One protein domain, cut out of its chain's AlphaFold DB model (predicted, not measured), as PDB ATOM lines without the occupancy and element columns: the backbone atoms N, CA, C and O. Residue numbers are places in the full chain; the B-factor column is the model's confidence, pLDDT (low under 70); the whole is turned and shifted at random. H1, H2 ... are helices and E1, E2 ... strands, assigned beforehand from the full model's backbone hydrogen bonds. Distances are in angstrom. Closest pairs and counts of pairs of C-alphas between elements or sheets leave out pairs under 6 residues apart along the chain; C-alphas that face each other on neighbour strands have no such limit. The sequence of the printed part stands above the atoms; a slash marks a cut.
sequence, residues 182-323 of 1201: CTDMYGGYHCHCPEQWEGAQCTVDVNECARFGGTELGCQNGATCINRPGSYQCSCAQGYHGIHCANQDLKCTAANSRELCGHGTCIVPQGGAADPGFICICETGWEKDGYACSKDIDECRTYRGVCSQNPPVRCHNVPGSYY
ATOM      1  N   CYS A 182     203.225 188.477 172.248       68.31
ATOM      2  CA  CYS A 182     203.011 189.381 173.378       68.31
ATOM      3  C   CYS A 182     203.231 190.842 172.994       68.31
ATOM      4  O   CYS A 182     204.217 191.182 172.341       68.31
ATOM      5  N   THR A 183     202.321 191.701 173.438       66.75
ATOM      6  CA  THR A 183     202.464 193.156 173.395       66.75
ATOM      7  C   THR A 183     202.331 193.711 174.806       66.75
ATOM      8  O   THR A 183     201.357 193.418 175.501       66.75
ATOM      9  N   ASP A 184     203.340 194.467 175.238       64.94
ATOM     10  CA  ASP A 184     203.366 195.104 176.553       64.94
ATOM     11  C   ASP A 184     202.349 196.254 176.594       64.94
ATOM     12  O   ASP A 184     202.211 197.015 175.629       64.94
ATOM     13  N   MET A 185     201.589 196.351 177.683       62.94
ATOM     14  CA  MET A 185     200.525 197.337 177.869       62.94
ATOM     15  C   MET A 185     200.612 197.981 179.258       62.94
ATOM     16  O   MET A 185     201.381 197.594 180.127       62.94
ATOM     17  N   TYR A 186     199.818 199.027 179.496       62.44
ATOM     18  CA  TYR A 186     199.838 199.723 180.781       62.44
ATOM     19  C   TYR A 186     199.327 198.823 181.923       62.44
ATOM     20  O   TYR A 186     198.124 198.579 182.043       62.44
ATOM     21  N   GLY A 187     200.245 198.376 182.787       62.41
ATOM     22  CA  GLY A 187     199.944 197.540 183.950       62.41
ATOM     23  C   GLY A 187     199.545 196.099 183.621       62.41
ATOM     24  O   GLY A 187     198.824 195.486 184.416       62.41
ATOM     25  N   GLY A 188     199.967 195.578 182.466       70.25
ATOM     26  CA  GLY A 188     199.657 194.232 181.997       70.25
ATOM     27  C   GLY A 188     200.103 194.001 180.552       70.25
ATOM     28  O   GLY A 188     200.692 194.863 179.923       70.25
ATOM     29  N   TYR A 189     199.771 192.848 179.981       74.56
ATOM     30  CA  TYR A 189     200.153 192.483 178.614       74.56
ATOM     31  C   TYR A 189     198.933 192.028 177.807       74.56
ATOM     32  O   TYR A 189     197.915 191.611 178.366       74.56
ATOM     33  N   HIS A 190     199.046 192.057 176.481       72.00
ATOM     34  CA  HIS A 190     198.059 191.480 175.578       72.00
ATOM     35  C   HIS A 190     198.704 190.487 174.624       72.00
ATOM     36  O   HIS A 190     199.700 190.784 173.960       72.00
ATOM     37  N   CYS A 191     198.096 189.309 174.543       73.19
ATOM     38  CA  CYS A 191     198.515 188.265 173.633       73.19
ATOM     39  C   CYS A 191     197.672 188.288 172.361       73.19
ATOM     40  O   CYS A 191     196.452 188.143 172.406       73.19
ATOM     41  N   HIS A 192     198.341 188.414 171.220       64.31
ATOM     42  CA  HIS A 192     197.749 188.168 169.915       64.31
ATOM     43  C   HIS A 192     197.803 186.676 169.620       64.31
ATOM     44  O   HIS A 192     198.873 186.141 169.324       64.31
ATOM     45  N   CYS A 193     196.656 186.016 169.726       67.56
ATOM     46  CA  CYS A 193     196.564 184.577 169.536       67.56
ATOM     47  C   CYS A 193     196.423 184.200 168.054       67.56
ATOM     48  O   CYS A 193     195.747 184.918 167.311       67.56
ATOM     49  N   PRO A 194     197.042 183.089 167.614       56.75
ATOM     50  CA  PRO A 194     196.762 182.483 166.314       56.75
ATOM     51  C   PRO A 194     195.285 182.082 166.195       56.75
ATOM     52  O   PRO A 194     194.626 181.881 167.208       56.75
ATOM     53  N   GLU A 195     194.765 181.912 164.974       63.03
ATOM     54  CA  GLU A 195     193.322 181.685 164.733       63.03
ATOM     55  C   GLU A 195     192.717 180.469 165.463       63.03
ATOM     56  O   GLU A 195     191.503 180.454 165.686       63.03
ATOM     57  N   GLN A 196     193.567 179.509 165.844       69.81
ATOM     58  CA  GLN A 196     193.239 178.257 166.539       69.81
ATOM     59  C   GLN A 196     193.253 178.378 168.083       69.81
ATOM     60  O   GLN A 196     192.981 177.414 168.790       69.81
ATOM     61  N   TRP A 197     193.629 179.536 168.643       72.75
ATOM     62  CA  TRP A 197     193.776 179.737 170.091       72.75
ATOM     63  C   TRP A 197     193.148 181.060 170.544       72.75
ATOM     64  O   TRP A 197     193.161 182.062 169.833       72.75
ATOM     65  N   GLU A 198     192.610 181.088 171.758       72.88
ATOM     66  CA  GLU A 198     191.965 182.249 172.366       72.88
ATOM     67  C   GLU A 198     192.318 182.417 173.859       72.88
ATOM     68  O   GLU A 198     193.104 181.675 174.458       72.88
ATOM     69  N   GLY A 199     191.772 183.466 174.475       72.62
ATOM     70  CA  GLY A 199     192.036 183.825 175.869       72.62
ATOM     71  C   GLY A 199     193.253 184.737 176.067       72.62
ATOM     72  O   GLY A 199     194.035 184.995 175.157       72.62
ATOM     73  N   ALA A 200     193.420 185.247 177.291       70.38
ATOM     74  CA  ALA A 200     194.393 186.302 177.605       70.38
ATOM     75  C   ALA A 200     195.870 185.889 177.444       70.38
ATOM     76  O   ALA A 200     196.734 186.756 177.353       70.38
ATOM     77  N   GLN A 201     196.157 184.585 177.425       78.00
ATOM     78  CA  GLN A 201     197.495 184.008 177.235       78.00
ATOM     79  C   GLN A 201     197.574 183.061 176.025       78.00
ATOM     80  O   GLN A 201     198.582 182.382 175.862       78.00
ATOM     81  N   CYS A 202     196.532 182.979 175.190       75.06
ATOM     82  CA  CYS A 202     196.440 182.008 174.086       75.06
ATOM     83  C   CYS A 202     196.523 180.537 174.530       75.06
ATOM     84  O   CYS A 202     197.001 179.671 173.801       75.06
ATOM     85  N   THR A 203     196.083 180.255 175.757       75.69
ATOM     86  CA  THR A 203     196.050 178.912 176.350       75.69
ATOM     87  C   THR A 203     194.702 178.226 176.187       75.69
ATOM     88  O   THR A 203     194.596 177.027 176.437       75.69
ATOM     89  N   VAL A 204     193.667 178.978 175.808       78.88
ATOM     90  CA  VAL A 204     192.331 178.432 175.601       78.88
ATOM     91  C   VAL A 204     192.233 178.007 174.149       78.88
ATOM     92  O   VAL A 204     192.479 178.792 173.245       78.88
ATOM     93  N   ASP A 205     191.920 176.743 173.942       72.56
ATOM     94  CA  ASP A 205     191.671 176.175 172.627       72.56
ATOM     95  C   ASP A 205     190.410 176.793 172.012       72.56
ATOM     96  O   ASP A 205     189.377 176.883 172.690       72.56
ATOM     97  N   VAL A 206     190.476 177.230 170.752       77.88
ATOM     98  CA  VAL A 206     189.261 177.631 170.036       77.88
ATOM     99  C   VAL A 206     188.449 176.367 169.782       77.88
ATOM    100  O   VAL A 206     188.985 175.317 169.468       77.88
ATOM    101  N   ASN A 207     187.129 176.432 169.958       76.38
ATOM    102  CA  ASN A 207     186.278 175.300 169.609       76.38
ATOM    103  C   ASN A 207     185.836 175.405 168.149       76.38
ATOM    104  O   ASN A 207     184.767 175.953 167.856       76.38
ATOM    105  N   GLU A 208     186.656 174.912 167.222       77.75
ATOM    106  CA  GLU A 208     186.367 174.943 165.790       77.75
ATOM    107  C   GLU A 208     185.119 174.126 165.441       77.75
ATOM    108  O   GLU A 208     184.380 174.496 164.528       77.75
ATOM    109  N   CYS A 209     184.802 173.081 166.213       80.00
ATOM    110  CA  CYS A 209     183.559 172.326 166.040       80.00
ATOM    111  C   CYS A 209     182.308 173.175 166.272       80.00
ATOM    112  O   CYS A 209     181.324 173.059 165.537       80.00
ATOM    113  N   ALA A 210     182.336 174.042 167.280       77.50
ATOM    114  CA  ALA A 210     181.260 174.987 167.548       77.50
ATOM    115  C   ALA A 210     181.292 176.176 166.575       77.50
ATOM    116  O   ALA A 210     180.241 176.697 166.206       77.50
ATOM    117  N   ARG A 211     182.490 176.603 166.156       71.06
ATOM    118  CA  ARG A 211     182.700 177.768 165.285       71.06
ATOM    119  C   ARG A 211     182.312 177.505 163.829       71.06
ATOM    120  O   ARG A 211     181.705 178.373 163.211       71.06
ATOM    121  N   PHE A 212     182.645 176.331 163.297       69.06
ATOM    122  CA  PHE A 212     182.396 175.944 161.904       69.06
ATOM    123  C   PHE A 212     181.243 174.946 161.742       69.06
ATOM    124  O   PHE A 212     180.929 174.542 160.619       69.06
ATOM    125  N   GLY A 213     180.582 174.554 162.835       73.12
ATOM    126  CA  GLY A 213     179.441 173.642 162.811       73.12
ATOM    127  C   GLY A 213     178.341 174.106 161.850       73.12
ATOM    128  O   GLY A 213     177.794 175.198 161.990       73.12
ATOM    129  N   GLY A 214     178.018 173.269 160.859       60.12
ATOM    130  CA  GLY A 214     177.005 173.566 159.838       60.12
ATOM    131  C   GLY A 214     177.469 174.474 158.690       60.12
ATOM    132  O   GLY A 214     176.648 174.856 157.860       60.12
ATOM    133  N   THR A 215     178.759 174.812 158.627       64.94
ATOM    134  CA  THR A 215     179.392 175.524 157.500       64.94
ATOM    135  C   THR A 215     180.248 174.567 156.683       64.94
ATOM    136  O   THR A 215     180.662 173.547 157.221       64.94
ATOM    137  N   GLU A 216     180.563 174.888 155.426       55.81
ATOM    138  CA  GLU A 216     181.436 174.072 154.554       55.81
ATOM    139  C   GLU A 216     182.867 173.884 155.092       55.81
ATOM    140  O   GLU A 216     183.547 172.940 154.704       55.81
ATOM    141  N   LEU A 217     183.291 174.740 156.029       54.44
ATOM    142  CA  LEU A 217     184.583 174.692 156.721       54.44
ATOM    143  C   LEU A 217     184.555 173.851 158.006       54.44
ATOM    144  O   LEU A 217     185.491 173.947 158.792       54.44
ATOM    145  N   GLY A 218     183.474 173.108 158.268       69.31
ATOM    146  CA  GLY A 218     183.301 172.199 159.409       69.31
ATOM    147  C   GLY A 218     182.941 170.777 158.964       69.31
ATOM    148  O   GLY A 218     182.858 170.491 157.772       69.31
ATOM    149  N   CYS A 219     182.688 169.865 159.908       83.00
ATOM    150  CA  CYS A 219     182.366 168.469 159.580       83.00
ATOM    151  C   CYS A 219     181.023 168.315 158.852       83.00
ATOM    152  O   CYS A 219     179.983 168.754 159.342       83.00
ATOM    153  N   GLN A 220     181.053 167.643 157.702       80.75
ATOM    154  CA  GLN A 220     179.914 167.465 156.804       80.75
ATOM    155  C   GLN A 220     179.244 166.097 156.953       80.75
ATOM    156  O   GLN A 220     179.780 165.171 157.559       80.75
ATOM    157  N   ASN A 221     178.067 165.953 156.338       81.81
ATOM    158  CA  ASN A 221     177.432 164.658 156.071       81.81
ATOM    159  C   ASN A 221     177.166 163.781 157.309       81.81
ATOM    160  O   ASN A 221     177.287 162.558 157.267       81.81
ATOM    161  N   GLY A 222     176.800 164.406 158.430       75.00
ATOM    162  CA  GLY A 222     176.524 163.691 159.680       75.00
ATOM    163  C   GLY A 222     177.777 163.170 160.390       75.00
ATOM    164  O   GLY A 222     177.656 162.369 161.316       75.00
ATOM    165  N   ALA A 223     178.969 163.615 159.979       81.31
ATOM    166  CA  ALA A 223     180.212 163.345 160.686       81.31
ATOM    167  C   ALA A 223     180.208 163.974 162.088       81.31
ATOM    168  O   ALA A 223     179.697 165.076 162.305       81.31
ATOM    169  N   THR A 224     180.813 163.272 163.045       86.12
ATOM    170  CA  THR A 224     180.959 163.771 164.416       86.12
ATOM    171  C   THR A 224     182.211 164.633 164.503       86.12
ATOM    172  O   THR A 224     183.314 164.143 164.272       86.12
ATOM    173  N   CYS A 225     182.047 165.912 164.837       85.12
ATOM    174  CA  CYS A 225     183.174 166.813 165.052       85.12
ATOM    175  C   CYS A 225     183.795 166.601 166.434       85.12
ATOM    176  O   CYS A 225     183.085 166.562 167.440       85.12
ATOM    177  N   ILE A 226     185.118 166.485 166.476       83.81
ATOM    178  CA  ILE A 226     185.917 166.309 167.686       83.81
ATOM    179  C   ILE A 226     186.900 167.476 167.770       83.81
ATOM    180  O   ILE A 226     187.819 167.568 166.955       83.81
ATOM    181  N   ASN A 227     186.719 168.353 168.760       79.44
ATOM    182  CA  ASN A 227     187.651 169.454 168.999       79.44
ATOM    183  C   ASN A 227     188.979 168.917 169.520       79.44
ATOM    184  O   ASN A 227     188.984 168.040 170.392       79.44
ATOM    185  N   ARG A 228     190.091 169.447 169.019       76.19
ATOM    186  CA  ARG A 228     191.433 169.098 169.478       76.19
ATOM    187  C   ARG A 228     192.213 170.383 169.783       76.19
ATOM    188  O   ARG A 228     191.953 171.405 169.182       76.19
ATOM    189  N   PRO A 229     193.221 170.344 170.664       67.69
ATOM    190  CA  PRO A 229     194.025 171.530 170.933       67.69
ATOM    191  C   PRO A 229     194.680 172.082 169.653       67.69
ATOM    192  O   PRO A 229     195.522 171.409 169.053       67.69
ATOM    193  N   GLY A 230     194.281 173.282 169.234       62.38
ATOM    194  CA  GLY A 230     194.761 173.996 168.055       62.38
ATOM    195  C   GLY A 230     194.241 173.478 166.707       62.38
ATOM    196  O   GLY A 230     194.796 173.862 165.674       62.38
ATOM    197  N   SER A 231     193.255 172.570 166.689       69.19
ATOM    198  CA  SER A 231     192.623 172.070 165.457       69.19
ATOM    199  C   SER A 231     191.305 171.337 165.733       69.19
ATOM    200  O   SER A 231     190.866 171.158 166.858       69.19
ATOM    201  N   TYR A 232     190.681 170.769 164.709       76.00
ATOM    202  CA  TYR A 232     189.580 169.841 164.928       76.00
ATOM    203  C   TYR A 232     189.634 168.689 163.942       76.00
ATOM    204  O   TYR A 232     190.249 168.772 162.880       76.00
ATOM    205  N   GLN A 233     188.993 167.589 164.318       78.75
ATOM    206  CA  GLN A 233     188.917 166.390 163.505       78.75
ATOM    207  C   GLN A 233     187.463 166.014 163.257       78.75
ATOM    208  O   GLN A 233     186.640 166.008 164.173       78.75
ATOM    209  N   CYS A 234     187.166 165.611 162.028       80.50
ATOM    210  CA  CYS A 234     185.887 165.018 161.685       80.50
ATOM    211  C   CYS A 234     185.977 163.494 161.711       80.50
ATOM    212  O   CYS A 234     186.749 162.882 160.975       80.50
ATOM    213  N   SER A 235     185.168 162.867 162.560       82.25
ATOM    214  CA  SER A 235     184.934 161.429 162.512       82.25
ATOM    215  C   SER A 235     183.824 161.157 161.502       82.25
ATOM    216  O   SER A 235     182.645 161.415 161.766       82.25
ATOM    217  N   CYS A 236     184.220 160.708 160.312       80.06
ATOM    218  CA  CYS A 236     183.299 160.521 159.201       80.06
ATOM    219  C   CYS A 236     182.316 159.377 159.453       80.06
ATOM    220  O   CYS A 236     182.685 158.313 159.952       80.06
ATOM    221  N   ALA A 237     181.062 159.589 159.054       78.81
ATOM    222  CA  ALA A 237     180.086 158.513 158.947       78.81
ATOM    223  C   ALA A 237     180.495 157.522 157.836       78.81
ATOM    224  O   ALA A 237     181.243 157.869 156.920       78.81
ATOM    225  N   GLN A 238     180.003 156.283 157.910       76.69
ATOM    226  CA  GLN A 238     180.371 155.216 156.975       76.69
ATOM    227  C   GLN A 238     180.128 155.631 155.511       76.69
ATOM    228  O   GLN A 238     179.020 156.024 155.151       76.69
ATOM    229  N   GLY A 239     181.167 155.529 154.673       69.69
ATOM    230  CA  GLY A 239     181.129 155.907 153.253       69.69
ATOM    231  C   GLY A 239     181.458 157.375 152.949       69.69
ATOM    232  O   GLY A 239     181.337 157.779 151.796       69.69
ATOM    233  N   TYR A 240     181.863 158.166 153.948       76.94
ATOM    234  CA  TYR A 240     182.376 159.527 153.772       76.94
ATOM    235  C   TYR A 240     183.839 159.634 154.222       76.94
ATOM    236  O   TYR A 240     184.263 158.968 155.166       76.94
ATOM    237  N   HIS A 241     184.610 160.482 153.545       72.00
ATOM    238  CA  HIS A 241     186.063 160.584 153.664       72.00
ATOM    239  C   HIS A 241     186.539 162.039 153.510       72.00
ATOM    240  O   HIS A 241     185.819 162.900 152.993       72.00
ATOM    241  N   GLY A 242     187.778 162.293 153.934       71.62
ATOM    242  CA  GLY A 242     188.421 163.610 153.914       71.62
ATOM    243  C   GLY A 242     188.402 164.328 155.261       71.62
ATOM    244  O   GLY A 242     187.705 163.909 156.185       71.62
ATOM    245  N   ILE A 243     189.187 165.401 155.375       72.69
ATOM    246  CA  ILE A 243     189.395 166.164 156.613       72.69
ATOM    247  C   ILE A 243     188.097 166.785 157.145       72.69
ATOM    248  O   ILE A 243     187.945 166.908 158.360       72.69
ATOM    249  N   HIS A 244     187.133 167.082 156.264       81.38
ATOM    250  CA  HIS A 244     185.804 167.570 156.635       81.38
ATOM    251  C   HIS A 244     184.687 166.557 156.358       81.38
ATOM    252  O   HIS A 244     183.509 166.871 156.534       81.38
ATOM    253  N   CYS A 245     185.023 165.328 155.951       80.12
ATOM    254  CA  CYS A 245     184.065 164.277 155.587       80.12
ATOM    255  C   CYS A 245     183.078 164.689 154.482       80.12
ATOM    256  O   CYS A 245     181.946 164.197 154.421       80.12
ATOM    257  N   ALA A 246     183.489 165.610 153.608       76.00
ATOM    258  CA  ALA A 246     182.654 166.134 152.534       76.00
ATOM    259  C   ALA A 246     182.482 165.138 151.370       76.00
ATOM    260  O   ALA A 246     181.488 165.209 150.646       76.00
ATOM    261  N   ASN A 247     183.413 164.189 151.205       70.44
ATOM    262  CA  ASN A 247     183.511 163.356 150.007       70.44
ATOM    263  C   ASN A 247     183.010 161.927 150.235       70.44
ATOM    264  O   ASN A 247     183.409 161.280 151.193       70.44
ATOM    265  N   GLN A 248     182.204 161.403 149.308       68.38
ATOM    266  CA  GLN A 248     181.822 159.979 149.254       68.38
ATOM    267  C   GLN A 248     182.660 159.158 148.265       68.38
ATOM    268  O   GLN A 248     182.541 157.938 148.215       68.38
ATOM    269  N   ASP A 249     183.457 159.826 147.428       59.81
ATOM    270  CA  ASP A 249     184.193 159.202 146.328       59.81
ATOM    271  C   ASP A 249     185.666 158.990 146.717       59.81
ATOM    272  O   ASP A 249     186.304 159.883 147.274       59.81
ATOM    273  N   LEU A 250     186.201 157.808 146.404       57.31
ATOM    274  CA  LEU A 250     187.537 157.343 146.813       57.31
ATOM    275  C   LEU A 250     188.656 157.743 145.835       57.31
ATOM    276  O   LEU A 250     189.823 157.402 146.021       57.31
ATOM    277  N   LYS A 251     188.304 158.423 144.738       61.31
ATOM    278  CA  LYS A 251     189.232 158.748 143.650       61.31
ATOM    279  C   LYS A 251     190.066 159.982 143.988       61.31
ATOM    280  O   LYS A 251     189.521 161.085 144.057       61.31
ATOM    281  N   CYS A 252     191.386 159.818 144.107       58.88
ATOM    282  CA  CYS A 252     192.311 160.953 144.133       58.88
ATOM    283  C   CYS A 252     192.234 161.737 142.823       58.88
ATOM    284  O   CYS A 252     192.508 161.211 141.746       58.88
ATOM    285  N   THR A 253     191.921 163.018 142.929       57.53
ATOM    286  CA  THR A 253     192.045 164.020 141.872       57.53
ATOM    287  C   THR A 253     192.808 165.212 142.444       57.53
ATOM    288  O   THR A 253     192.780 165.446 143.654       57.53
ATOM    289  N   ALA A 254     193.462 166.017 141.605       48.91
ATOM    290  CA  ALA A 254     194.160 167.216 142.082       48.91
ATOM    291  C   ALA A 254     193.231 168.176 142.865       48.91
ATOM    292  O   ALA A 254     193.675 168.847 143.792       48.91
ATOM    293  N   ALA A 255     191.929 168.191 142.545       49.75
ATOM    294  CA  ALA A 255     190.932 169.058 143.172       49.75
ATOM    295  C   ALA A 255     190.477 168.599 144.571       49.75
ATOM    296  O   ALA A 255     190.184 169.442 145.414       49.75
ATOM    297  N   ASN A 256     190.417 167.288 144.837       62.59
ATOM    298  CA  ASN A 256     190.026 166.748 146.148       62.59
ATOM    299  C   ASN A 256     191.216 166.232 146.971       62.59
ATOM    300  O   ASN A 256     191.016 165.839 148.113       62.59
ATOM    301  N   SER A 257     192.444 166.267 146.439       64.75
ATOM    302  CA  SER A 257     193.653 165.823 147.144       64.75
ATOM    303  C   SER A 257     193.826 166.519 148.491       64.75
ATOM    304  O   SER A 257     194.083 165.857 149.489       64.75
ATOM    305  N   ARG A 258     193.631 167.840 148.542       64.69
ATOM    306  CA  ARG A 258     193.750 168.617 149.785       64.69
ATOM    307  C   ARG A 258     192.640 168.297 150.788       64.69
ATOM    308  O   ARG A 258     192.902 168.223 151.980       64.69
ATOM    309  N   GLU A 259     191.430 168.042 150.301       73.56
ATOM    310  CA  GLU A 259     190.294 167.629 151.132       73.56
ATOM    311  C   GLU A 259     190.457 166.190 151.649       73.56
ATOM    312  O   GLU A 259     190.050 165.874 152.758       73.56
ATOM    313  N   LEU A 260     191.078 165.298 150.873       76.75
ATOM    314  CA  LEU A 260     191.313 163.906 151.264       76.75
ATOM    315  C   LEU A 260     192.537 163.739 152.173       76.75
ATOM    316  O   LEU A 260     192.510 162.901 153.073       76.75
ATOM    317  N   CYS A 261     193.591 164.524 151.946       74.12
ATOM    318  CA  CYS A 261     194.897 164.326 152.568       74.12
ATOM    319  C   CYS A 261     195.376 165.456 153.477       74.12
ATOM    320  O   CYS A 261     196.357 165.239 154.178       74.12
ATOM    321  N   GLY A 262     194.718 166.617 153.521       74.25
ATOM    322  CA  GLY A 262     195.172 167.748 154.334       74.25
ATOM    323  C   GLY A 262     196.540 168.266 153.873       74.25
ATOM    324  O   GLY A 262     196.649 168.802 152.769       74.25
ATOM    325  N   HIS A 263     197.568 168.078 154.708       70.00
ATOM    326  CA  HIS A 263     198.981 168.393 154.444       70.00
ATOM    327  C   HIS A 263     199.692 167.246 153.709       70.00
ATOM    328  O   HIS A 263     200.683 166.674 154.166       70.00
ATOM    329  N   GLY A 264     199.115 166.811 152.592       67.81
ATOM    330  CA  GLY A 264     199.630 165.678 151.838       67.81
ATOM    331  C   GLY A 264     199.020 165.553 150.452       67.81
ATOM    332  O   GLY A 264     197.932 166.058 150.169       67.81
ATOM    333  N   THR A 265     199.715 164.820 149.590       73.25
ATOM    334  CA  THR A 265     199.280 164.554 148.220       73.25
ATOM    335  C   THR A 265     198.613 163.190 148.136       73.25
ATOM    336  O   THR A 265     199.193 162.166 148.502       73.25
ATOM    337  N   CYS A 266     197.382 163.175 147.636       72.38
ATOM    338  CA  CYS A 266     196.597 161.976 147.393       72.38
ATOM    339  C   CYS A 266     197.112 161.275 146.138       72.38
ATOM    340  O   CYS A 266     197.055 161.835 145.043       72.38
ATOM    341  N   ILE A 267     197.565 160.032 146.281       72.25
ATOM    342  CA  ILE A 267     197.900 159.152 145.164       72.25
ATOM    343  C   ILE A 267     197.027 157.899 145.185       72.25
ATOM    344  O   ILE A 267     196.652 157.385 146.241       72.25
ATOM    345  N   VAL A 268     196.723 157.374 144.002       69.25
ATOM    346  CA  VAL A 268     196.066 156.071 143.881       69.25
ATOM    347  C   VAL A 268     197.152 154.989 143.941       69.25
ATOM    348  O   VAL A 268     198.066 155.015 143.114       69.25
ATOM    349  N   PRO A 269     197.108 154.043 144.894       60.75
ATOM    350  CA  PRO A 269     198.088 152.964 144.962       60.75
ATOM    351  C   PRO A 269     198.054 152.085 143.708       60.75
ATOM    352  O   PRO A 269     196.986 151.629 143.286       60.75
ATOM    353  N   GLN A 270     199.229 151.796 143.140       53.06
ATOM    354  CA  GLN A 270     199.364 150.828 142.051       53.06
ATOM    355  C   GLN A 270     198.936 149.440 142.555       53.06
ATOM    356  O   GLN A 270     199.648 148.810 143.333       53.06
ATOM    357  N   GLY A 271     197.741 148.993 142.154       55.72
ATOM    358  CA  GLY A 271     197.164 147.705 142.564       55.72
ATOM    359  C   GLY A 271     195.743 147.759 143.140       55.72
ATOM    360  O   GLY A 271     195.189 146.707 143.431       55.72
ATOM    361  N   GLY A 272     195.128 148.941 143.289       50.91
ATOM    362  CA  GLY A 272     193.673 149.078 143.496       50.91
ATOM    363  C   GLY A 272     193.096 148.601 144.840       50.91
ATOM    364  O   GLY A 272     191.877 148.553 144.970       50.91
ATOM    365  N   ALA A 273     193.924 148.266 145.836       48.97
ATOM    366  CA  ALA A 273     193.475 147.661 147.097       48.97
ATOM    367  C   ALA A 273     194.059 148.331 148.358       48.97
ATOM    368  O   ALA A 273     194.559 147.653 149.252       48.97
ATOM    369  N   ALA A 274     194.007 149.659 148.453       51.56
ATOM    370  CA  ALA A 274     193.990 150.295 149.774       51.56
ATOM    371  C   ALA A 274     192.532 150.609 150.108       51.56
ATOM    372  O   ALA A 274     191.814 151.038 149.217       51.56
ATOM    373  N   ASP A 275     192.084 150.396 151.341       54.03
ATOM    374  CA  ASP A 275     190.872 151.022 151.882       54.03
ATOM    375  C   ASP A 275     191.333 152.342 152.522       54.03
ATOM    376  O   ASP A 275     192.193 152.276 153.410       54.03
ATOM    377  N   PRO A 276     190.922 153.521 152.002       57.12
ATOM    378  CA  PRO A 276     189.709 153.826 151.243       57.12
ATOM    379  C   PRO A 276     190.018 154.245 149.793       57.12
ATOM    380  O   PRO A 276     189.622 155.295 149.330       57.12
ATOM    381  N   GLY A 277     190.780 153.464 149.038       65.94
ATOM    382  CA  GLY A 277     191.053 153.667 147.606       65.94
ATOM    383  C   GLY A 277     192.154 154.680 147.273       65.94
ATOM    384  O   GLY A 277     192.554 154.780 146.113       65.94
ATOM    385  N   PHE A 278     192.694 155.373 148.277       71.81
ATOM    386  CA  PHE A 278     193.788 156.326 148.131       71.81
ATOM    387  C   PHE A 278     194.851 156.206 149.224       71.81
ATOM    388  O   PHE A 278     194.594 155.723 150.325       71.81
ATOM    389  N   ILE A 279     196.061 156.677 148.919       72.81
ATOM    390  CA  ILE A 279     197.154 156.855 149.873       72.81
ATOM    391  C   ILE A 279     197.550 158.323 149.872       72.81
ATOM    392  O   ILE A 279     197.911 158.873 148.837       72.81
ATOM    393  N   CYS A 280     197.559 158.943 151.046       76.00
ATOM    394  CA  CYS A 280     198.198 160.238 151.221       76.00
ATOM    395  C   CYS A 280     199.704 160.049 151.413       76.00
ATOM    396  O   CYS A 280     200.134 159.291 152.290       76.00
ATOM    397  N   ILE A 281     200.505 160.711 150.584       70.62
ATOM    398  CA  ILE A 281     201.921 160.956 150.857       70.62
ATOM    399  C   ILE A 281     201.967 162.267 151.629       70.62
ATOM    400  O   ILE A 281     201.599 163.305 151.084       70.62
ATOM    401  N   CYS A 282     202.353 162.203 152.899       71.62
ATOM    402  CA  CYS A 282     202.397 163.393 153.737       71.62
ATOM    403  C   CYS A 282     203.547 164.301 153.329       71.62
ATOM    404  O   CYS A 282     204.633 163.825 152.990       71.62
ATOM    405  N   GLU A 283     203.277 165.601 153.357       67.31
ATOM    406  CA  GLU A 283     204.311 166.624 153.313       67.31
ATOM    407  C   GLU A 283     205.243 166.431 154.517       67.31
ATOM    408  O   GLU A 283     204.835 165.964 155.585       67.31
ATOM    409  N   THR A 284     206.521 166.761 154.346       64.25
ATOM    410  CA  THR A 284     207.498 166.602 155.427       64.25
ATOM    411  C   THR A 284     207.134 167.523 156.604       64.25
ATOM    412  O   THR A 284     206.755 168.675 156.392       64.25
ATOM    413  N   GLY A 285     207.198 166.995 157.832       65.44
ATOM    414  CA  GLY A 285     206.673 167.641 159.048       65.44
ATOM    415  C   GLY A 285     205.259 167.185 159.444       65.44
ATOM    416  O   GLY A 285     204.787 167.517 160.525       65.44
ATOM    417  N   TRP A 286     204.593 166.364 158.622       72.38
ATOM    418  CA  TRP A 286     203.255 165.831 158.905       72.38
ATOM    419  C   TRP A 286     203.209 164.304 158.823       72.38
ATOM    420  O   TRP A 286     203.813 163.680 157.952       72.38
ATOM    421  N   GLU A 287     202.444 163.682 159.719       79.94
ATOM    422  CA  GLU A 287     202.153 162.253 159.726       79.94
ATOM    423  C   GLU A 287     200.650 161.966 159.605       79.94
ATOM    424  O   GLU A 287     199.781 162.837 159.733       79.94
ATOM    425  N   LYS A 288     200.335 160.703 159.310       77.50
ATOM    426  CA  LYS A 288     198.959 160.250 159.098       77.50
ATOM    427  C   LYS A 288     198.199 160.175 160.422       77.50
ATOM    428  O   LYS A 288     198.659 159.524 161.358       77.50
ATOM    429  N   ASP A 289     196.994 160.739 160.458       71.31
ATOM    430  CA  ASP A 289     195.993 160.511 161.511       71.31
ATOM    431  C   ASP A 289     194.708 159.992 160.862       71.31
ATOM    432  O   ASP A 289     193.933 160.730 160.253       71.31
ATOM    433  N   GLY A 290     194.537 158.669 160.890       74.75
ATOM    434  CA  GLY A 290     193.618 157.973 159.991       74.75
ATOM    435  C   GLY A 290     194.203 157.874 158.579       74.75
ATOM    436  O   GLY A 290     195.270 157.289 158.390       74.75
ATOM    437  N   TYR A 291     193.500 158.427 157.586       73.19
ATOM    438  CA  TYR A 291     193.917 158.389 156.175       73.19
ATOM    439  C   TYR A 291     194.570 159.686 155.692       73.19
ATOM    440  O   TYR A 291     195.340 159.642 154.733       73.19
ATOM    441  N   ALA A 292     194.297 160.808 156.362       72.88
ATOM    442  CA  ALA A 292     194.800 162.131 156.011       72.88
ATOM    443  C   ALA A 292     196.092 162.476 156.772       72.88
ATOM    444  O   ALA A 292     196.344 161.975 157.868       72.88
ATOM    445  N   CYS A 293     196.901 163.356 156.188       78.88
ATOM    446  CA  CYS A 293     198.104 163.928 156.785       78.88
ATOM    447  C   CYS A 293     197.711 165.182 157.566       78.88
ATOM    448  O   CYS A 293     197.772 166.301 157.064       78.88
ATOM    449  N   SER A 294     197.191 164.967 158.770       73.31
ATOM    450  CA  SER A 294     196.633 166.025 159.620       73.31
ATOM    451  C   SER A 294     197.244 166.062 161.015       73.31
ATOM    452  O   SER A 294     196.855 166.902 161.823       73.31
ATOM    453  N   LYS A 295     198.174 165.155 161.326       78.88
ATOM    454  CA  LYS A 295     198.879 165.155 162.603       78.88
ATOM    455  C   LYS A 295     200.286 165.681 162.408       78.88
ATOM    456  O   LYS A 295     201.046 165.167 161.599       78.88
ATOM    457  N   ASP A 296     200.585 166.727 163.152       74.94
ATOM    458  CA  ASP A 296     201.892 167.358 163.191       74.94
ATOM    459  C   ASP A 296     202.943 166.398 163.770       74.94
ATOM    460  O   ASP A 296     202.690 165.733 164.785       74.94
ATOM    461  N   ILE A 297     204.102 166.299 163.120       79.06
ATOM    462  CA  ILE A 297     205.237 165.550 163.657       79.06
ATOM    463  C   ILE A 297     205.948 166.473 164.630       79.06
ATOM    464  O   ILE A 297     206.546 167.445 164.211       79.06
ATOM    465  N   ASP A 298     205.963 166.121 165.916       75.88
ATOM    466  CA  ASP A 298     206.781 166.853 166.882       75.88
ATOM    467  C   ASP A 298     208.265 166.549 166.623       75.88
ATOM    468  O   ASP A 298     208.809 165.566 167.151       75.88
ATOM    469  N   GLU A 299     208.929 167.334 165.769       78.44
ATOM    470  CA  GLU A 299     210.321 167.075 165.388       78.44
ATOM    471  C   GLU A 299     211.264 167.227 166.582       78.44
ATOM    472  O   GLU A 299     212.264 166.509 166.677       78.44
ATOM    473  N   CYS A 300     210.888 168.073 167.547       76.94
ATOM    474  CA  CYS A 300     211.607 168.260 168.802       76.94
ATOM    475  C   CYS A 300     211.616 166.997 169.679       76.94
ATOM    476  O   CYS A 300     212.551 166.793 170.459       76.94
ATOM    477  N   ARG A 301     210.598 166.133 169.566       76.12
ATOM    478  CA  ARG A 301     210.548 164.826 170.250       76.12
ATOM    479  C   ARG A 301     211.057 163.676 169.391       76.12
ATOM    480  O   ARG A 301     211.632 162.729 169.931       76.12
ATOM    481  N   THR A 302     210.818 163.746 168.086       67.44
ATOM    482  CA  THR A 302     211.041 162.643 167.143       67.44
ATOM    483  C   THR A 302     212.513 162.521 166.746       67.44
ATOM    484  O   THR A 302     213.043 161.409 166.702       67.44
ATOM    485  N   TYR A 303     213.212 163.643 166.549       64.19
ATOM    486  CA  TYR A 303     214.627 163.668 166.176       64.19
ATOM    487  C   TYR A 303     215.471 164.201 167.340       64.19
ATOM    488  O   TYR A 303     215.624 165.401 167.544       64.19
ATOM    489  N   ARG A 304     216.060 163.320 168.155       55.69
ATOM    490  CA  ARG A 304     217.011 163.777 169.184       55.69
ATOM    491  C   ARG A 304     218.225 164.415 168.501       55.69
ATOM    492  O   ARG A 304     218.944 163.716 167.795       55.69
ATOM    493  N   GLY A 305     218.464 165.706 168.737       57.59
ATOM    494  CA  GLY A 305     219.621 166.420 168.186       57.59
ATOM    495  C   GLY A 305     219.344 167.458 167.099       57.59
ATOM    496  O   GLY A 305     220.315 167.974 166.562       57.59
ATOM    497  N   VAL A 306     218.082 167.778 166.773       71.12
ATOM    498  CA  VAL A 306     217.786 168.823 165.768       71.12
ATOM    499  C   VAL A 306     218.234 170.227 166.182       71.12
ATOM    500  O   VAL A 306     218.758 170.960 165.353       71.12
ATOM    501  N   CYS A 307     218.069 170.597 167.454       77.50
ATOM    502  CA  CYS A 307     218.693 171.793 168.028       77.50
ATOM    503  C   CYS A 307     219.966 171.421 168.778       77.50
ATOM    504  O   CYS A 307     220.123 170.259 169.187       77.50
ATOM    505  N   SER A 308     220.837 172.410 169.006       73.94
ATOM    506  CA  SER A 308     222.101 172.181 169.700       73.94
ATOM    507  C   SER A 308     221.846 171.446 171.017       73.94
ATOM    508  O   SER A 308     220.975 171.819 171.802       73.94
ATOM    509  N   GLN A 309     222.543 170.326 171.216       74.75
ATOM    510  CA  GLN A 309     222.419 169.505 172.426       74.75
ATOM    511  C   GLN A 309     223.471 169.870 173.466       74.75
ATOM    512  O   GLN A 309     223.348 169.492 174.630       74.75
ATOM    513  N   ASN A 310     224.526 170.569 173.043       64.12
ATOM    514  CA  ASN A 310     225.654 170.901 173.890       64.12
ATOM    515  C   ASN A 310     226.256 172.260 173.485       64.12
ATOM    516  O   ASN A 310     227.223 172.280 172.725       64.12
ATOM    517  N   PRO A 311     225.708 173.392 173.966       68.12
ATOM    518  CA  PRO A 311     224.669 173.529 174.994       68.12
ATOM    519  C   PRO A 311     223.272 173.111 174.532       68.12
ATOM    520  O   PRO A 311     222.973 173.220 173.347       68.12
ATOM    521  N   PRO A 312     222.393 172.692 175.457       74.06
ATOM    522  CA  PRO A 312     221.006 172.405 175.132       74.06
ATOM    523  C   PRO A 312     220.268 173.696 174.758       74.06
ATOM    524  O   PRO A 312     220.072 174.585 175.588       74.06
ATOM    525  N   VAL A 313     219.834 173.778 173.506       73.75
ATOM    526  CA  VAL A 313     218.941 174.815 172.987       73.75
ATOM    527  C   VAL A 313     217.519 174.280 172.961       73.75
ATOM    528  O   VAL A 313     217.267 173.144 172.548       73.75
ATOM    529  N   ARG A 314     216.563 175.104 173.401       78.00
ATOM    530  CA  ARG A 314     215.152 174.731 173.381       78.00
ATOM    531  C   ARG A 314     214.651 174.682 171.939       78.00
ATOM    532  O   ARG A 314     214.732 175.660 171.201       78.00
ATOM    533  N   CYS A 315     214.114 173.527 171.572       77.88
ATOM    534  CA  CYS A 315     213.405 173.319 170.320       77.88
ATOM    535  C   CYS A 315     211.931 173.702 170.497       77.88
ATOM    536  O   CYS A 315     211.306 173.308 171.487       77.88
ATOM    537  N   HIS A 316     211.392 174.455 169.541       70.88
ATOM    538  CA  HIS A 316     209.975 174.793 169.457       70.88
ATOM    539  C   HIS A 316     209.357 174.099 168.257       70.88
ATOM    540  O   HIS A 316     209.698 174.394 167.112       70.88
ATOM    541  N   ASN A 317     208.440 173.185 168.553       70.44
ATOM    542  CA  ASN A 317     207.639 172.513 167.549       70.44
ATOM    543  C   ASN A 317     206.508 173.440 167.095       70.44
ATOM    544  O   ASN A 317     205.798 173.997 167.940       70.44
ATOM    545  N   VAL A 318     206.337 173.606 165.789       62.47
ATOM    546  CA  VAL A 318     205.245 174.380 165.192       62.47
ATOM    547  C   VAL A 318     204.539 173.530 164.134       62.47
ATOM    548  O   VAL A 318     205.165 172.668 163.544       62.47
ATOM    549  N   PRO A 319     203.254 173.759 163.824       62.72
ATOM    550  CA  PRO A 319     202.563 172.923 162.845       62.72
ATOM    551  C   PRO A 319     203.306 172.846 161.493       62.72
ATOM    552  O   PRO A 319     203.442 173.860 160.797       62.72
ATOM    553  N   GLY A 320     203.786 171.653 161.140       63.50
ATOM    554  CA  GLY A 320     204.515 171.317 159.921       63.50
ATOM    555  C   GLY A 320     205.997 171.698 159.886       63.50
ATOM    556  O   GLY A 320     206.564 171.713 158.787       63.50
ATOM    557  N   SER A 321     206.604 172.112 161.007       67.94
ATOM    558  CA  SER A 321     208.037 172.435 161.097       67.94
ATOM    559  C   SER A 321     208.519 172.619 162.546       67.94
ATOM    560  O   SER A 321     207.771 172.601 163.508       67.94
ATOM    561  N   TYR A 322     209.786 172.974 162.719       73.62
ATOM    562  CA  TYR A 322     210.327 173.361 164.017       73.62
ATOM    563  C   TYR A 322     211.347 174.487 163.860       73.62
ATOM    564  O   TYR A 322     211.915 174.711 162.784       73.62
ATOM    565  N   TYR A 323     211.602 175.200 164.952       66.88
ATOM    566  CA  TYR A 323     212.717 176.137 165.037       66.88
ATOM    567  C   TYR A 323     213.425 176.032 166.385       66.88
ATOM    568  O   TYR A 323     212.840 175.651 167.401       66.88
TER     569      TYR A 323
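What this domain is: This is residues 182 to 323 of the 1201 residues of an uncharacterized protein of Laodelphax striatellus (UniProt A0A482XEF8). This is a flat, loose string of five small two-stranded hairpins, E1-E2, E3-E4, E5-E6, E7-E8 and E9-E10, laid out as a horseshoe. One arm runs from E1-E2 past H1 to E3-E4; the chain turns through a long loop and H2, which packs on E5-E6, and comes back through E7-E8 to H3 and E9-E10. The 142 printed residues hold three short helices and ten strands in the order E1 E2 H1 E3 E4 H2 E5 E6 E7 E8 H3 E9 E10, and each sheet is one antiparallel pair. The class is mixed, helices and strands, but only 57 residues, under half, are in named elements. The whole is loose, with a radius of gyration of the C-alphas of 18.4 A, and spans 59 by 41 by 21 A.

How they stand to each other: E1, residues 182 to 185, and E2, residues 188 to 192, form an antiparallel hairpin, with N 183 and O 190 within hydrogen-bond range at 2.8 A. Within the long link after E2, residues 197 to 198 pair antiparallel with residues 204 to 205. H1, residues 208 to 212, comes closest to E3, residues 224 to 228, at the C-alphas of Cys 209 and Cys 225, 5.6 A apart. E3 and E4, residues 231 to 235, are an antiparallel hairpin at 154 degrees between directions, with N 226 and O 233 at 2.8 A and N 233 and O 226 at 2.9 A, both within hydrogen-bond range. H2, residues 257 to 261, has 7 pairs of C-alphas within 8 A of E5, residues 264 to 267, the closest being those of Ser 257 and Cys 266 at 4.9 A. E5 and E6, residues 279 to 282, are an antiparallel hairpin, with N 265 and O 281 within hydrogen-bond range at 2.8 A. E7, residues 286 to 289, and E8, residues 292 to 296, form a hairpin at 121 degrees between directions, with N 287 and O 295 within hydrogen-bond range at 2.8 A. The closest C-alphas of E6 and E8 are those of Cys 282 and Cys 293, 5.3 A apart, and those of H2 and E8 are Cys 261 and Ala 292, 4.1 A apart. H3, residues 299 to 302, comes closest to E9, residues 315 to 318, at the C-alphas of Cys 300 and Cys 315, 5.6 A apart. E9 and E10, residues 321 to 323, are an antiparallel hairpin, with N 316 and O 323 within hydrogen-bond range at 2.8 A. E8 and E10 are only just apart, at 8.2 A, while E4 and E7 are among the pairs clearly apart. Every O i to N i+4 pair is within hydrogen-bond range in H1 and H2; H3 is too short for such a pair.

Where its parts are: E1 begins at C-alpha 182, at (203.011, 189.381, 173.378). The longest strands from first to last C-alpha are E2 at 13.7 A, E4 at 13.5 A, E3 at 12.8 A and E8 at 11.4 A. H2 begins at C-alpha 257, at (193.653, 165.823, 147.144). E10 ends at C-alpha 323, at (212.717, 176.137, 165.037).

The domain as a whole: The two C-alphas farthest apart are those of Gly 187 and Gly 271, 64.8 A, and the printed part has no cut. The long links are E2 to H1, H1 to E3, E4 to H2, E5 to E6 and H3 to E9. The mean pLDDT of the printed part is 70.3, and 57 residues are under 70, among them residues 182 to 187, 248 to 258 and 268 to 277.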